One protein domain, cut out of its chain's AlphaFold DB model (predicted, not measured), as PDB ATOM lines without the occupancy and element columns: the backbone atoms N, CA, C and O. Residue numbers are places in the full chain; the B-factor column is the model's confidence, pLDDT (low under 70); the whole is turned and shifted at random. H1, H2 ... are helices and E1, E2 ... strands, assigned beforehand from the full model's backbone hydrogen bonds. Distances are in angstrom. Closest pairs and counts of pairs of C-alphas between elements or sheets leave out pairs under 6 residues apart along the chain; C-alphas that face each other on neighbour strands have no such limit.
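AT A GLANCE: This is residues 383 to 472 of the 509 residues of an uncharacterized protein of Mangrovibacterium diazotrophicum (UniProt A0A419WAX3). A long rod, with the two-strand hairpin E1 and E2 making one end and the long helix H4 the other; the short helix H2 lies near the middle, and the short strand E3 comes back from H4 to pair with E1. The printed part has 90 residues, with four named helices and three named strands in the order H1, E1, E2, H2, H3, H4, E3 along the chain; the class is mixed, helices and strands, with 35 residues in the helices and 23 in the strands. The sheet's order is E2, E1, E3, antiparallel. The whole is loose, with a radius of gyration of the C-alphas of 15.5 A and spans of 58 by 23 by 18 A.

IN THESE COORDINATES: H1 is residues 383 to 386, with C-alpha 383 at (18.613, -29.908, 23.078). E1 is residues 389 to 397, 26.4 A long; E2 is residues 403 to 413, 26.8 A, and bends by 53 degrees at residue 410. H2 is residues 414 to 419 and H3 residues 426 to 429. H4, residues 444 to 464, is 30.3 A long, from C-alpha 444 at (14.690, -47.056, 24.054). E3, residues 469 to 471, ends with C-alpha 471 at (32.108, -22.108, 31.638).

HOW THE PARTS SIT: In the hairpin of E1 and E2, N 394 and O 406 are 2.9 A apart, within hydrogen-bond range. For E1 and E3, N 470 and O 391 are 3.0 A apart. H2 only grazes the sheet with residues 414 to 417, and H4 with residues 461 to 463. H1 touches H2, closest at C-alphas 386 and 415, 4.9 A. H4, with residues 457 to 458 alone, only just touches H2, with 3 pairs of C-alphas within 8 A; C-alphas 418 and 457 are closest, 7.3 A. H3 is close to H2 but not clearly touching, C-alphas 417 and 429 being closest at 6.7 A. In H2 and H4 every O i to N i+4 pair is within hydrogen-bond range; H1 and H3 are too short for one.

THE WHOLE: The C-alphas farthest apart, of Gly 400 and Gly 444, are 58.4 A apart. The printed part has no cut. The link from H3 to H4, residues 430 to 443, is long. The model's mean pLDDT over the printed part is 81.1; it is under 70 at residues 423, 425 to 432, 437 and 471 to 472.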
ATOM      1  N   GLN A 383      19.018 -31.264  22.680       86.88
ATOM      2  CA  GLN A 383      18.613 -29.908  23.078       86.88
ATOM      3  C   GLN A 383      19.465 -29.348  24.225       86.88
ATOM      4  O   GLN A 383      19.879 -28.196  24.185       86.88
ATOM      5  N   LYS A 384      19.833 -30.186  25.206       85.56
ATOM      6  CA  LYS A 384      20.802 -29.809  26.241       85.56
ATOM      7  C   LYS A 384      22.087 -29.204  25.661       85.56
ATOM      8  O   LYS A 384      22.545 -28.174  26.143       85.56
ATOM      9  N   PHE A 385      22.719 -29.881  24.707       86.81
ATOM     10  CA  PHE A 385      24.000 -29.478  24.123       86.81
ATOM     11  C   PHE A 385      23.849 -28.314  23.141       86.81
ATOM     12  O   PHE A 385      24.771 -27.508  23.025       86.81
ATOM     13  N   GLU A 386      22.692 -28.211  22.485       86.88
ATOM     14  CA  GLU A 386      22.307 -27.064  21.653       86.88
ATOM     15  C   GLU A 386      22.207 -25.786  22.500       86.88
ATOM     16  O   GLU A 386      22.670 -24.728  22.088       86.88
ATOM     17  N   GLU A 387      21.692 -25.911  23.724       82.06
ATOM     18  CA  GLU A 387      21.476 -24.805  24.665       82.06
ATOM     19  C   GLU A 387      22.558 -24.705  25.758       82.06
ATOM     20  O   GLU A 387      22.394 -24.018  26.770       82.06
ATOM     21  N   THR A 388      23.681 -25.404  25.582       81.44
ATOM     22  CA  THR A 388      24.851 -25.304  26.462       81.44
ATOM     23  C   THR A 388      25.949 -24.540  25.744       81.44
ATOM     24  O   THR A 388      26.486 -25.021  24.750       81.44
ATOM     25  N   TYR A 389      26.340 -23.391  26.290       83.56
ATOM     26  CA  TYR A 389      27.315 -22.496  25.669       83.56
ATOM     27  C   TYR A 389      28.648 -22.476  26.431       83.56
ATOM     28  O   TYR A 389      28.682 -22.463  27.663       83.56
ATOM     29  N   VAL A 390      29.758 -22.459  25.690       83.56
ATOM     30  CA  VAL A 390      31.126 -22.366  26.220       83.56
ATOM     31  C   VAL A 390      31.894 -21.220  25.571       83.56
ATOM     32  O   VAL A 390      31.728 -20.924  24.386       83.56
ATOM     33  N   ASP A 391      32.785 -20.604  26.344       85.38
ATOM     34  CA  ASP A 391      33.677 -19.557  25.853       85.38
ATOM     35  C   ASP A 391      35.033 -20.135  25.477       85.38
ATOM     36  O   ASP A 391      35.631 -20.889  26.248       85.38
ATOM     37  N   PHE A 392      35.555 -19.731  24.319       84.00
ATOM     38  CA  PHE A 392      36.871 -20.140  23.844       84.00
ATOM     39  C   PHE A 392      37.910 -19.039  24.045       84.00
ATOM     40  O   PHE A 392      37.808 -17.930  23.511       84.00
ATOM     41  N   TRP A 393      38.966 -19.386  24.768       84.25
ATOM     42  CA  TRP A 393      40.075 -18.528  25.151       84.25
ATOM     43  C   TRP A 393      41.367 -18.984  24.493       84.25
ATOM     44  O   TRP A 393      41.602 -20.163  24.255       84.25
ATOM     45  N   SER A 394      42.262 -18.031  24.265       81.69
ATOM     46  CA  SER A 394      43.634 -18.298  23.853       81.69
ATOM     47  C   SER A 394      44.619 -17.677  24.824       81.69
ATOM     48  O   SER A 394      44.323 -16.688  25.492       81.69
ATOM     49  N   ILE A 395      45.810 -18.261  24.891       82.12
ATOM     50  CA  ILE A 395      46.917 -17.743  25.685       82.12
ATOM     51  C   ILE A 395      47.786 -16.891  24.762       82.12
ATOM     52  O   ILE A 395      48.485 -17.411  23.889       82.12
ATOM     53  N   VAL A 396      47.755 -15.574  24.960       83.69
ATOM     54  CA  VAL A 396      48.500 -14.612  24.139       83.69
ATOM     55  C   VAL A 396      49.647 -13.979  24.933       83.69
ATOM     56  O   VAL A 396      49.518 -13.738  26.134       83.69
ATOM     57  N   PRO A 397      50.812 -13.732  24.305       84.38
ATOM     58  CA  PRO A 397      51.928 -13.073  24.972       84.38
ATOM     59  C   PRO A 397      51.643 -11.579  25.170       84.38
ATOM     60  O   PRO A 397      51.207 -10.897  24.242       84.38
ATOM     61  N   VAL A 398      51.974 -11.053  26.350       88.88
ATOM     62  CA  VAL A 398      51.767  -9.634  26.687       88.88
ATOM     63  C   VAL A 398      53.039  -8.822  26.422       88.88
ATOM     64  O   VAL A 398      54.158  -9.282  26.688       88.88
ATOM     65  N   GLU A 399      52.901  -7.589  25.921       77.75
ATOM     66  CA  GLU A 399      54.035  -6.661  25.804       77.75
ATOM     67  C   GLU A 399      54.641  -6.380  27.190       77.75
ATOM     68  O   GLU A 399      53.999  -5.810  28.067       77.75
ATOM     69  N   GLY A 400      55.904  -6.772  27.383       78.69
ATOM     70  CA  GLY A 400      56.598  -6.687  28.678       78.69
ATOM     71  C   GLY A 400      56.980  -8.043  29.280       78.69
ATOM     72  O   GLY A 400      57.769  -8.073  30.223       78.69
ATOM     73  N   GLY A 401      56.519  -9.144  28.677       78.06
ATOM     74  CA  GLY A 401      56.795 -10.514  29.109       78.06
ATOM     75  C   GLY A 401      55.655 -11.102  29.941       78.06
ATOM     76  O   GLY A 401      55.001 -10.392  30.699       78.06
ATOM     77  N   GLY A 402      55.434 -12.410  29.799       80.88
ATOM     78  CA  GLY A 402      54.291 -13.119  30.381       80.88
ATOM     79  C   GLY A 402      53.239 -13.487  29.335       80.88
ATOM     80  O   GLY A 402      53.423 -13.240  28.141       80.88
ATOM     81  N   TYR A 403      52.157 -14.095  29.805       82.25
ATOM     82  CA  TYR A 403      51.024 -14.535  28.996       82.25
ATOM     83  C   TYR A 403      49.720 -14.134  29.688       82.25
ATOM     84  O   TYR A 403      49.663 -14.135  30.918       82.25
ATOM     85  N   GLU A 404      48.689 -13.820  28.911       84.75
ATOM     86  CA  GLU A 404      47.331 -13.581  29.403       84.75
ATOM     87  C   GLU A 404      46.315 -14.425  28.628       84.75
ATOM     88  O   GLU A 404      46.549 -14.786  27.471       84.75
ATOM     89  N   LYS A 405      45.189 -14.752  29.275       82.81
ATOM     90  CA  LYS A 405      44.042 -15.360  28.600       82.81
ATOM     91  C   LYS A 405      43.255 -14.263  27.887       82.81
ATOM     92  O   LYS A 405      42.846 -13.289  28.513       82.81
ATOM     93  N   GLN A 406      43.021 -14.444  26.596       84.25
ATOM     94  CA  GLN A 406      42.196 -13.575  25.771       84.25
ATOM     95  C   GLN A 406      41.004 -14.365  25.237       84.25
ATOM     96  O   GLN A 406      41.191 -15.405  24.607       84.25
ATOM     97  N   LEU A 407      39.794 -13.851  25.466       84.44
ATOM     98  CA  LEU A 407      38.572 -14.398  24.884       84.44
ATOM     99  C   LEU A 407      38.638 -14.243  23.363       84.44
ATOM    100  O   LEU A 407      38.808 -13.129  22.857       84.44
ATOM    101  N   LEU A 408      38.544 -15.357  22.643       83.31
ATOM    102  CA  LEU A 408      38.521 -15.372  21.184       83.31
ATOM    103  C   LEU A 408      37.096 -15.422  20.648       83.31
ATOM    104  O   LEU A 408      36.785 -14.712  19.692       83.31
ATOM    105  N   ILE A 409      36.265 -16.280  21.237       83.81
ATOM    106  CA  ILE A 409      34.889 -16.508  20.809       83.81
ATOM    107  C   ILE A 409      34.047 -16.717  22.061       83.81
ATOM    108  O   ILE A 409      34.406 -17.517  22.921       83.81
ATOM    109  N   GLU A 410      32.958 -15.970  22.146       86.50
ATOM    110  CA  GLU A 410      31.989 -16.044  23.232       86.50
ATOM    111  C   GLU A 410      30.797 -16.898  22.794       86.50
ATOM    112  O   GLU A 410      30.372 -16.797  21.639       86.50
ATOM    113  N   GLY A 411      30.260 -17.702  23.710       84.25
ATOM    114  CA  GLY A 411      28.965 -18.359  23.547       84.25
ATOM    115  C   GLY A 411      28.889 -19.352  22.383       84.25
ATOM    116  O   GLY A 411      27.979 -19.270  21.561       84.25
ATOM    117  N   ILE A 412      29.841 -20.283  22.285       86.00
ATOM    118  CA  ILE A 412      29.782 -21.384  21.313       86.00
ATOM    119  C   ILE A 412      28.887 -22.488  21.876       86.00
ATOM    120  O   ILE A 412      29.169 -22.982  22.967       86.00
ATOM    121  N   ALA A 413      27.860 -22.915  21.140       87.44
ATOM    122  CA  ALA A 413      27.061 -24.074  21.533       87.44
ATOM    123  C   ALA A 413      27.921 -25.349  21.540       87.44
ATOM    124  O   ALA A 413      28.732 -25.577  20.635       87.44
ATOM    125  N   LEU A 414      27.751 -26.207  22.545       86.12
ATOM    126  CA  LEU A 414      28.496 -27.461  22.627       86.12
ATOM    127  C   LEU A 414      28.131 -28.394  21.463       86.12
ATOM    128  O   LEU A 414      29.013 -29.067  20.930       86.12
ATOM    129  N   ASP A 415      26.874 -28.357  21.007       88.31
ATOM    130  CA  ASP A 415      26.418 -29.040  19.789       88.31
ATOM    131  C   ASP A 415      27.223 -28.628  18.542       88.31
ATOM    132  O   ASP A 415      27.678 -29.492  17.792       88.31
ATOM    133  N   ASP A 416      27.528 -27.338  18.352       87.19
ATOM    134  CA  ASP A 416      28.345 -26.882  17.217       87.19
ATOM    135  C   ASP A 416      29.756 -27.490  17.257       87.19
ATOM    136  O   ASP A 416      30.348 -27.803  16.219       87.19
ATOM    137  N   ILE A 417      30.323 -27.670  18.454       84.94
ATOM    138  CA  ILE A 417      31.637 -28.303  18.634       84.94
ATOM    139  C   ILE A 417      31.545 -29.793  18.298       84.94
ATOM    140  O   ILE A 417      32.336 -30.293  17.494       84.94
ATOM    141  N   LEU A 418      30.553 -30.481  18.863       85.56
ATOM    142  CA  LEU A 418      30.352 -31.926  18.733       85.56
ATOM    143  C   LEU A 418      29.874 -32.355  17.338       85.56
ATOM    144  O   LEU A 418      30.142 -33.473  16.908       85.56
ATOM    145  N   THR A 419      29.233 -31.471  16.576       84.94
ATOM    146  CA  THR A 419      28.909 -31.693  15.155       84.94
ATOM    147  C   THR A 419      30.063 -31.329  14.220       84.94
ATOM    148  O   THR A 419      30.063 -31.711  13.048       84.94
ATOM    149  N   GLY A 420      31.069 -30.608  14.721       79.88
ATOM    150  CA  GLY A 420      32.190 -30.105  13.931       79.88
ATOM    151  C   GLY A 420      31.886 -28.875  13.091       79.88
ATOM    152  O   GLY A 420      32.647 -28.569  12.173       79.88
ATOM    153  N   ASN A 421      30.790 -28.186  13.391       81.62
ATOM    154  CA  ASN A 421      30.392 -26.941  12.742       81.62
ATOM    155  C   ASN A 421      30.987 -25.698  13.427       81.62
ATOM    156  O   ASN A 421      30.893 -24.590  12.896       81.62
ATOM    157  N   SER A 422      31.619 -25.880  14.587       76.25
ATOM    158  CA  SER A 422      32.210 -24.809  15.381       76.25
ATOM    159  C   SER A 422      33.351 -24.088  14.646       76.25
ATOM    160  O   SER A 422      34.122 -24.716  13.924       76.25
ATOM    161  N   PRO A 423      33.540 -22.772  14.853       68.81
ATOM    162  CA  PRO A 423      34.651 -21.994  14.289       68.81
ATOM    163  C   PRO A 423      36.026 -22.264  14.945       68.81
ATOM    164  O   PRO A 423      36.908 -21.400  14.915       68.81
ATOM    165  N   LEU A 424      36.223 -23.430  15.563       71.06
ATOM    166  CA  LEU A 424      37.469 -23.818  16.226       71.06
ATOM    167  C   LEU A 424      38.536 -24.305  15.218       71.06
ATOM    168  O   LEU A 424      38.236 -24.589  14.059       71.06
ATOM    169  N   PRO A 425      39.821 -24.386  15.608       67.81
ATOM    170  CA  PRO A 425      40.852 -24.972  14.753       67.81
ATOM    171  C   PRO A 425      40.580 -26.458  14.459       67.81
ATOM    172  O   PRO A 425      40.193 -27.196  15.362       67.81
ATOM    173  N   ASP A 426      40.880 -26.916  13.235       64.88
ATOM    174  CA  ASP A 426      40.614 -28.291  12.756       64.88
ATOM    175  C   ASP A 426      41.077 -29.403  13.714       64.88
ATOM    176  O   ASP A 426      40.450 -30.453  13.770       64.88
ATOM    177  N   ILE A 427      42.152 -29.178  14.479       57.12
ATOM    178  CA  ILE A 427      42.688 -30.144  15.452       57.12
ATOM    179  C   ILE A 427      41.739 -30.396  16.634       57.12
ATOM    180  O   ILE A 427      41.653 -31.519  17.104       57.12
ATOM    181  N   VAL A 428      41.001 -29.373  17.073       60.50
ATOM    182  CA  VAL A 428      39.976 -29.490  18.126       60.50
ATOM    183  C   VAL A 428      38.707 -30.101  17.539       60.50
ATOM    184  O   VAL A 428      37.988 -30.842  18.193       60.50
ATOM    185  N   ILE A 429      38.442 -29.813  16.267       62.47
ATOM    186  CA  ILE A 429      37.251 -30.273  15.569       62.47
ATOM    187  C   ILE A 429      37.373 -31.746  15.170       62.47
ATOM    188  O   ILE A 429      36.375 -32.439  15.227       62.47
ATOM    189  N   SER A 430      38.523 -32.270  14.746       61.22
ATOM    190  CA  SER A 430      38.587 -33.617  14.151       61.22
ATOM    191  C   SER A 430      38.451 -34.784  15.133       61.22
ATOM    192  O   SER A 430      38.275 -35.911  14.677       61.22
ATOM    193  N   GLU A 431      38.565 -34.533  16.438       65.94
ATOM    194  CA  GLU A 431      38.619 -35.589  17.459       65.94
ATOM    195  C   GLU A 431      37.258 -35.872  18.108       65.94
ATOM    196  O   GLU A 431      36.983 -37.018  18.439       65.94
ATOM    197  N   TYR A 432      36.380 -34.870  18.220       68.44
ATOM    198  CA  TYR A 432      35.160 -34.978  19.025       68.44
ATOM    199  C   TYR A 432      33.908 -34.990  18.162       68.44
ATOM    200  O   TYR A 432      33.626 -34.010  17.462       68.44
ATOM    201  N   ARG A 433      33.151 -36.090  18.181       73.31
ATOM    202  CA  ARG A 433      31.959 -36.229  17.342       73.31
ATOM    203  C   ARG A 433      30.861 -37.025  18.003       73.31
ATOM    204  O   ARG A 433      31.105 -38.079  18.573       73.31
ATOM    205  N   TYR A 434      29.638 -36.568  17.775       82.19
ATOM    206  CA  TYR A 434      28.467 -37.414  17.910       82.19
ATOM    207  C   TYR A 434      28.611 -38.710  17.114       82.19
ATOM    208  O   TYR A 434      28.956 -38.693  15.930       82.19
ATOM    209  N   THR A 435      28.314 -39.821  17.773       72.19
ATOM    210  CA  THR A 435      28.449 -41.166  17.204       72.19
ATOM    211  C   THR A 435      27.169 -41.686  16.576       72.19
ATOM    212  O   THR A 435      27.224 -42.579  15.731       72.19
ATOM    213  N   GLN A 436      26.018 -41.131  16.969       74.81
ATOM    214  CA  GLN A 436      24.725 -41.548  16.445       74.81
ATOM    215  C   GLN A 436      24.666 -41.327  14.925       74.81
ATOM    216  O   GLN A 436      24.835 -40.209  14.432       74.81
ATOM    217  N   GLU A 437      24.355 -42.389  14.186       68.94
ATOM    218  CA  GLU A 437      24.206 -42.337  12.733       68.94
ATOM    219  C   GLU A 437      22.807 -41.852  12.310       68.94
ATOM    220  O   GLU A 437      21.807 -42.026  13.015       68.94
ATOM    221  N   GLU A 438      22.715 -41.272  11.110       71.75
ATOM    222  CA  GLU A 438      21.449 -40.818  10.532       71.75
ATOM    223  C   GLU A 438      20.437 -41.976  10.435       71.75
ATOM    224  O   GLU A 438      20.694 -43.008   9.817       71.75
ATOM    225  N   GLY A 439      19.253 -41.795  11.032       71.31
ATOM    226  CA  GLY A 439      18.170 -42.784  11.009       71.31
ATOM    227  C   GLY A 439      18.186 -43.804  12.154       71.31
ATOM    228  O   GLY A 439      17.260 -44.614  12.231       71.31
ATOM    229  N   GLN A 440      19.169 -43.757  13.060       77.06
ATOM    230  CA  GLN A 440      19.145 -44.577  14.272       77.06
ATOM    231  C   GLN A 440      18.019 -44.138  15.229       77.06
ATOM    232  O   GLN A 440      17.809 -42.935  15.418       77.06
ATOM    233  N   PRO A 441      17.289 -45.087  15.853       79.81
ATOM    234  CA  PRO A 441      16.277 -44.775  16.858       79.81
ATOM    235  C   PRO A 441      16.813 -43.914  18.011       79.81
ATOM    236  O   PRO A 441      17.781 -44.279  18.668       79.81
ATOM    237  N   ILE A 442      16.114 -42.818  18.309       84.38
ATOM    238  CA  ILE A 442      16.389 -41.918  19.448       84.38
ATOM    239  C   ILE A 442      15.611 -42.308  20.716       84.38
ATOM    240  O   ILE A 442      15.443 -41.515  21.634       84.38
ATOM    241  N   THR A 443      15.064 -43.516  20.758       88.44
ATOM    242  CA  THR A 443      14.219 -43.998  21.857       88.44
ATOM    243  C   THR A 443      14.746 -45.323  22.374       88.44
ATOM    244  O   THR A 443      15.500 -46.008  21.676       88.44
ATOM    245  N   GLY A 444      14.294 -45.749  23.548       90.94
ATOM    246  CA  GLY A 444      14.690 -47.056  24.054       90.94
ATOM    247  C   GLY A 444      16.130 -47.071  24.557       90.94
ATOM    248  O   GLY A 444      16.723 -46.041  24.883       90.94
ATOM    249  N   ALA A 445      16.710 -48.268  24.587       91.81
ATOM    250  CA  ALA A 445      18.066 -48.478  25.080       91.81
ATOM    251  C   ALA A 445      19.113 -47.828  24.171       91.81
ATOM    252  O   ALA A 445      20.137 -47.365  24.660       91.81
ATOM    253  N   LEU A 446      18.844 -47.750  22.861       89.56
ATOM    254  CA  LEU A 446      19.732 -47.066  21.923       89.56
ATOM    255  C   LEU A 446      19.719 -45.550  22.135       89.56
ATOM    256  O   LEU A 446      20.776 -44.927  22.102       89.56
ATOM    257  N   GLY A 447      18.547 -44.967  22.414       91.56
ATOM    258  CA  GLY A 447      18.447 -43.565  22.816       91.56
ATOM    259  C   GLY A 447      19.229 -43.297  24.101       91.56
ATOM    260  O   GLY A 447      20.030 -42.371  24.152       91.56
ATOM    261  N   PHE A 448      19.069 -44.150  25.119       94.19
ATOM    262  CA  PHE A 448      19.834 -44.039  26.366       94.19
ATOM    263  C   PHE A 448      21.346 -44.143  26.130       94.19
ATOM    264  O   PHE A 448      22.105 -43.336  26.663       94.19
ATOM    265  N   ALA A 449      21.779 -45.089  25.293       92.62
ATOM    266  CA  ALA A 449      23.182 -45.237  24.922       92.62
ATOM    267  C   ALA A 449      23.726 -44.024  24.174       92.62
ATOM    268  O   ALA A 449      24.792 -43.539  24.526       92.62
ATOM    269  N   SER A 450      22.958 -43.481  23.231       91.31
ATOM    270  CA  SER A 450      23.328 -42.263  22.501       91.31
ATOM    271  C   SER A 450      23.447 -41.063  23.443       91.31
ATOM    272  O   SER A 450      24.397 -40.298  23.351       91.31
ATOM    273  N   GLN A 451      22.526 -40.919  24.404       92.19
ATOM    274  CA  GLN A 451      22.604 -39.856  25.410       92.19
ATOM    275  C   GLN A 451      23.860 -39.984  26.278       92.19
ATOM    276  O   GLN A 451      24.516 -38.984  26.564       92.19
ATOM    277  N   ALA A 452      24.159 -41.198  26.740       93.44
ATOM    278  CA  ALA A 452      25.322 -41.462  27.571       93.44
ATOM    279  C   ALA A 452      26.630 -41.270  26.787       93.44
ATOM    280  O   ALA A 452      27.551 -40.640  27.293       93.44
ATOM    281  N   ASP A 453      26.692 -41.728  25.538       91.75
ATOM    282  CA  ASP A 453      27.832 -41.494  24.656       91.75
ATOM    283  C   ASP A 453      28.059 -40.003  24.389       91.75
ATOM    284  O   ASP A 453      29.166 -39.509  24.582       91.75
ATOM    285  N   ASP A 454      27.010 -39.248  24.062       90.62
ATOM    286  CA  ASP A 454      27.119 -37.802  23.880       90.62
ATOM    287  C   ASP A 454      27.657 -37.102  25.142       90.62
ATOM    288  O   ASP A 454      28.414 -36.132  25.043       90.62
ATOM    289  N   TYR A 455      27.315 -37.597  26.340       91.25
ATOM    290  CA  TYR A 455      27.912 -37.115  27.588       91.25
ATOM    291  C   TYR A 455      29.405 -37.446  27.701       91.25
ATOM    292  O   TYR A 455      30.154 -36.614  28.220       91.25
ATOM    293  N   VAL A 456      29.860 -38.600  27.199       90.25
ATOM    294  CA  VAL A 456      31.296 -38.921  27.093       90.25
ATOM    295  C   VAL A 456      31.979 -37.943  26.144       90.25
ATOM    296  O   VAL A 456      32.995 -37.364  26.518       90.25
ATOM    297  N   GLN A 457      31.390 -37.688  24.971       88.06
ATOM    298  CA  GLN A 457      31.948 -36.762  23.981       88.06
ATOM    299  C   GLN A 457      32.044 -35.333  24.537       88.06
ATOM    300  O   GLN A 457      33.081 -34.681  24.431       88.06
ATOM    301  N   ALA A 458      30.987 -34.851  25.200       87.44
ATOM    302  CA  ALA A 458      30.978 -33.555  25.876       87.44
ATOM    303  C   ALA A 458      32.044 -33.471  26.982       87.44
ATOM    304  O   ALA A 458      32.747 -32.463  27.105       87.44
ATOM    305  N   LEU A 459      32.182 -34.538  27.778       86.88
ATOM    306  CA  LEU A 459      33.192 -34.631  28.824       86.88
ATOM    307  C   LEU A 459      34.601 -34.604  28.247       86.88
ATOM    308  O   LEU A 459      35.445 -33.886  28.775       86.88
ATOM    309  N   GLU A 460      34.851 -35.340  27.173       84.69
ATOM    310  CA  GLU A 460      36.145 -35.384  26.510       84.69
ATOM    311  C   GLU A 460      36.538 -34.008  25.959       84.69
ATOM    312  O   GLU A 460      37.627 -33.521  26.273       84.69
ATOM    313  N   VAL A 461      35.629 -33.339  25.235       82.81
ATOM    314  CA  VAL A 461      35.846 -31.989  24.690       82.81
ATOM    315  C   VAL A 461      36.293 -31.034  25.782       82.81
ATOM    316  O   VAL A 461      37.330 -30.385  25.653       82.81
ATOM    317  N   VAL A 462      35.517 -30.904  26.854       80.81
ATOM    318  CA  VAL A 462      35.775 -29.815  27.796       80.81
ATOM    319  C   VAL A 462      36.852 -30.181  28.803       80.81
ATOM    320  O   VAL A 462      37.677 -29.331  29.120       80.81
ATOM    321  N   HIS A 463      36.925 -31.433  29.258       79.88
ATOM    322  CA  HIS A 463      37.980 -31.851  30.180       79.88
ATOM    323  C   HIS A 463      39.366 -31.785  29.523       79.88
ATOM    324  O   HIS A 463      40.321 -31.350  30.159       79.88
ATOM    325  N   ASN A 464      39.489 -32.141  28.240       78.75
ATOM    326  CA  ASN A 464      40.771 -32.047  27.534       78.75
ATOM    327  C   ASN A 464      41.151 -30.607  27.160       78.75
ATOM    328  O   ASN A 464      42.299 -30.355  26.800       78.75
ATOM    329  N   ASN A 465      40.210 -29.663  27.248       77.31
ATOM    330  CA  ASN A 465      40.406 -28.276  26.835       77.31
ATOM    331  C   ASN A 465      40.060 -27.272  27.947       77.31
ATOM    332  O   ASN A 465      39.836 -26.106  27.644       77.31
ATOM    333  N   GLU A 466      40.057 -27.669  29.224       76.88
ATOM    334  CA  GLU A 466      39.671 -26.815  30.368       76.88
ATOM    335  C   GLU A 466      40.528 -25.541  30.507       76.88
ATOM    336  O   GLU A 466      40.117 -24.533  31.087       76.88
ATOM    337  N   GLU A 467      41.734 -25.547  29.935       75.38
ATOM    338  CA  GLU A 467      42.592 -24.367  29.886       75.38
ATOM    339  C   GLU A 467      42.090 -23.295  28.898       75.38
ATOM    340  O   GLU A 467      42.325 -22.099  29.129       75.38
ATOM    341  N   PHE A 468      41.363 -23.704  27.853       78.44
ATOM    342  CA  PHE A 468      40.873 -22.857  26.760       78.44
ATOM    343  C   PHE A 468      39.354 -22.717  26.723       78.44
ATOM    344  O   PHE A 468      38.866 -21.721  26.205       78.44
ATOM    345  N   LEU A 469      38.604 -23.678  27.250       78.81
ATOM    346  CA  LEU A 469      37.152 -23.649  27.318       78.81
ATOM    347  C   LEU A 469      36.737 -23.317  28.745       78.81
ATOM    348  O   LEU A 469      36.975 -24.100  29.664       78.81
ATOM    349  N   THR A 470      36.131 -22.146  28.939       74.44
ATOM    350  CA  THR A 470      35.594 -21.762  30.250       74.44
ATOM    351  C   THR A 470      34.082 -21.745  30.241       74.44
ATOM    352  O   THR A 470      33.437 -21.482  29.226       74.44
ATOM    353  N   TRP A 471      33.533 -21.987  31.422       69.88
ATOM    354  CA  TRP A 471      32.108 -22.108  31.638       69.88
ATOM    355  C   TRP A 471      31.484 -20.719  31.704       69.88
ATOM    356  O   TRP A 471      32.003 -19.846  32.407       69.88
ATOM    357  N   GLN A 472      30.343 -20.539  31.044       62.34
ATOM    358  CA  GLN A 472      29.445 -19.438  31.365       62.34
ATOM    359  C   GLN A 472      28.484 -19.914  32.463       62.34
ATOM    360  O   GLN A 472      27.593 -20.717  32.211       62.34
TER     361      GLN A 472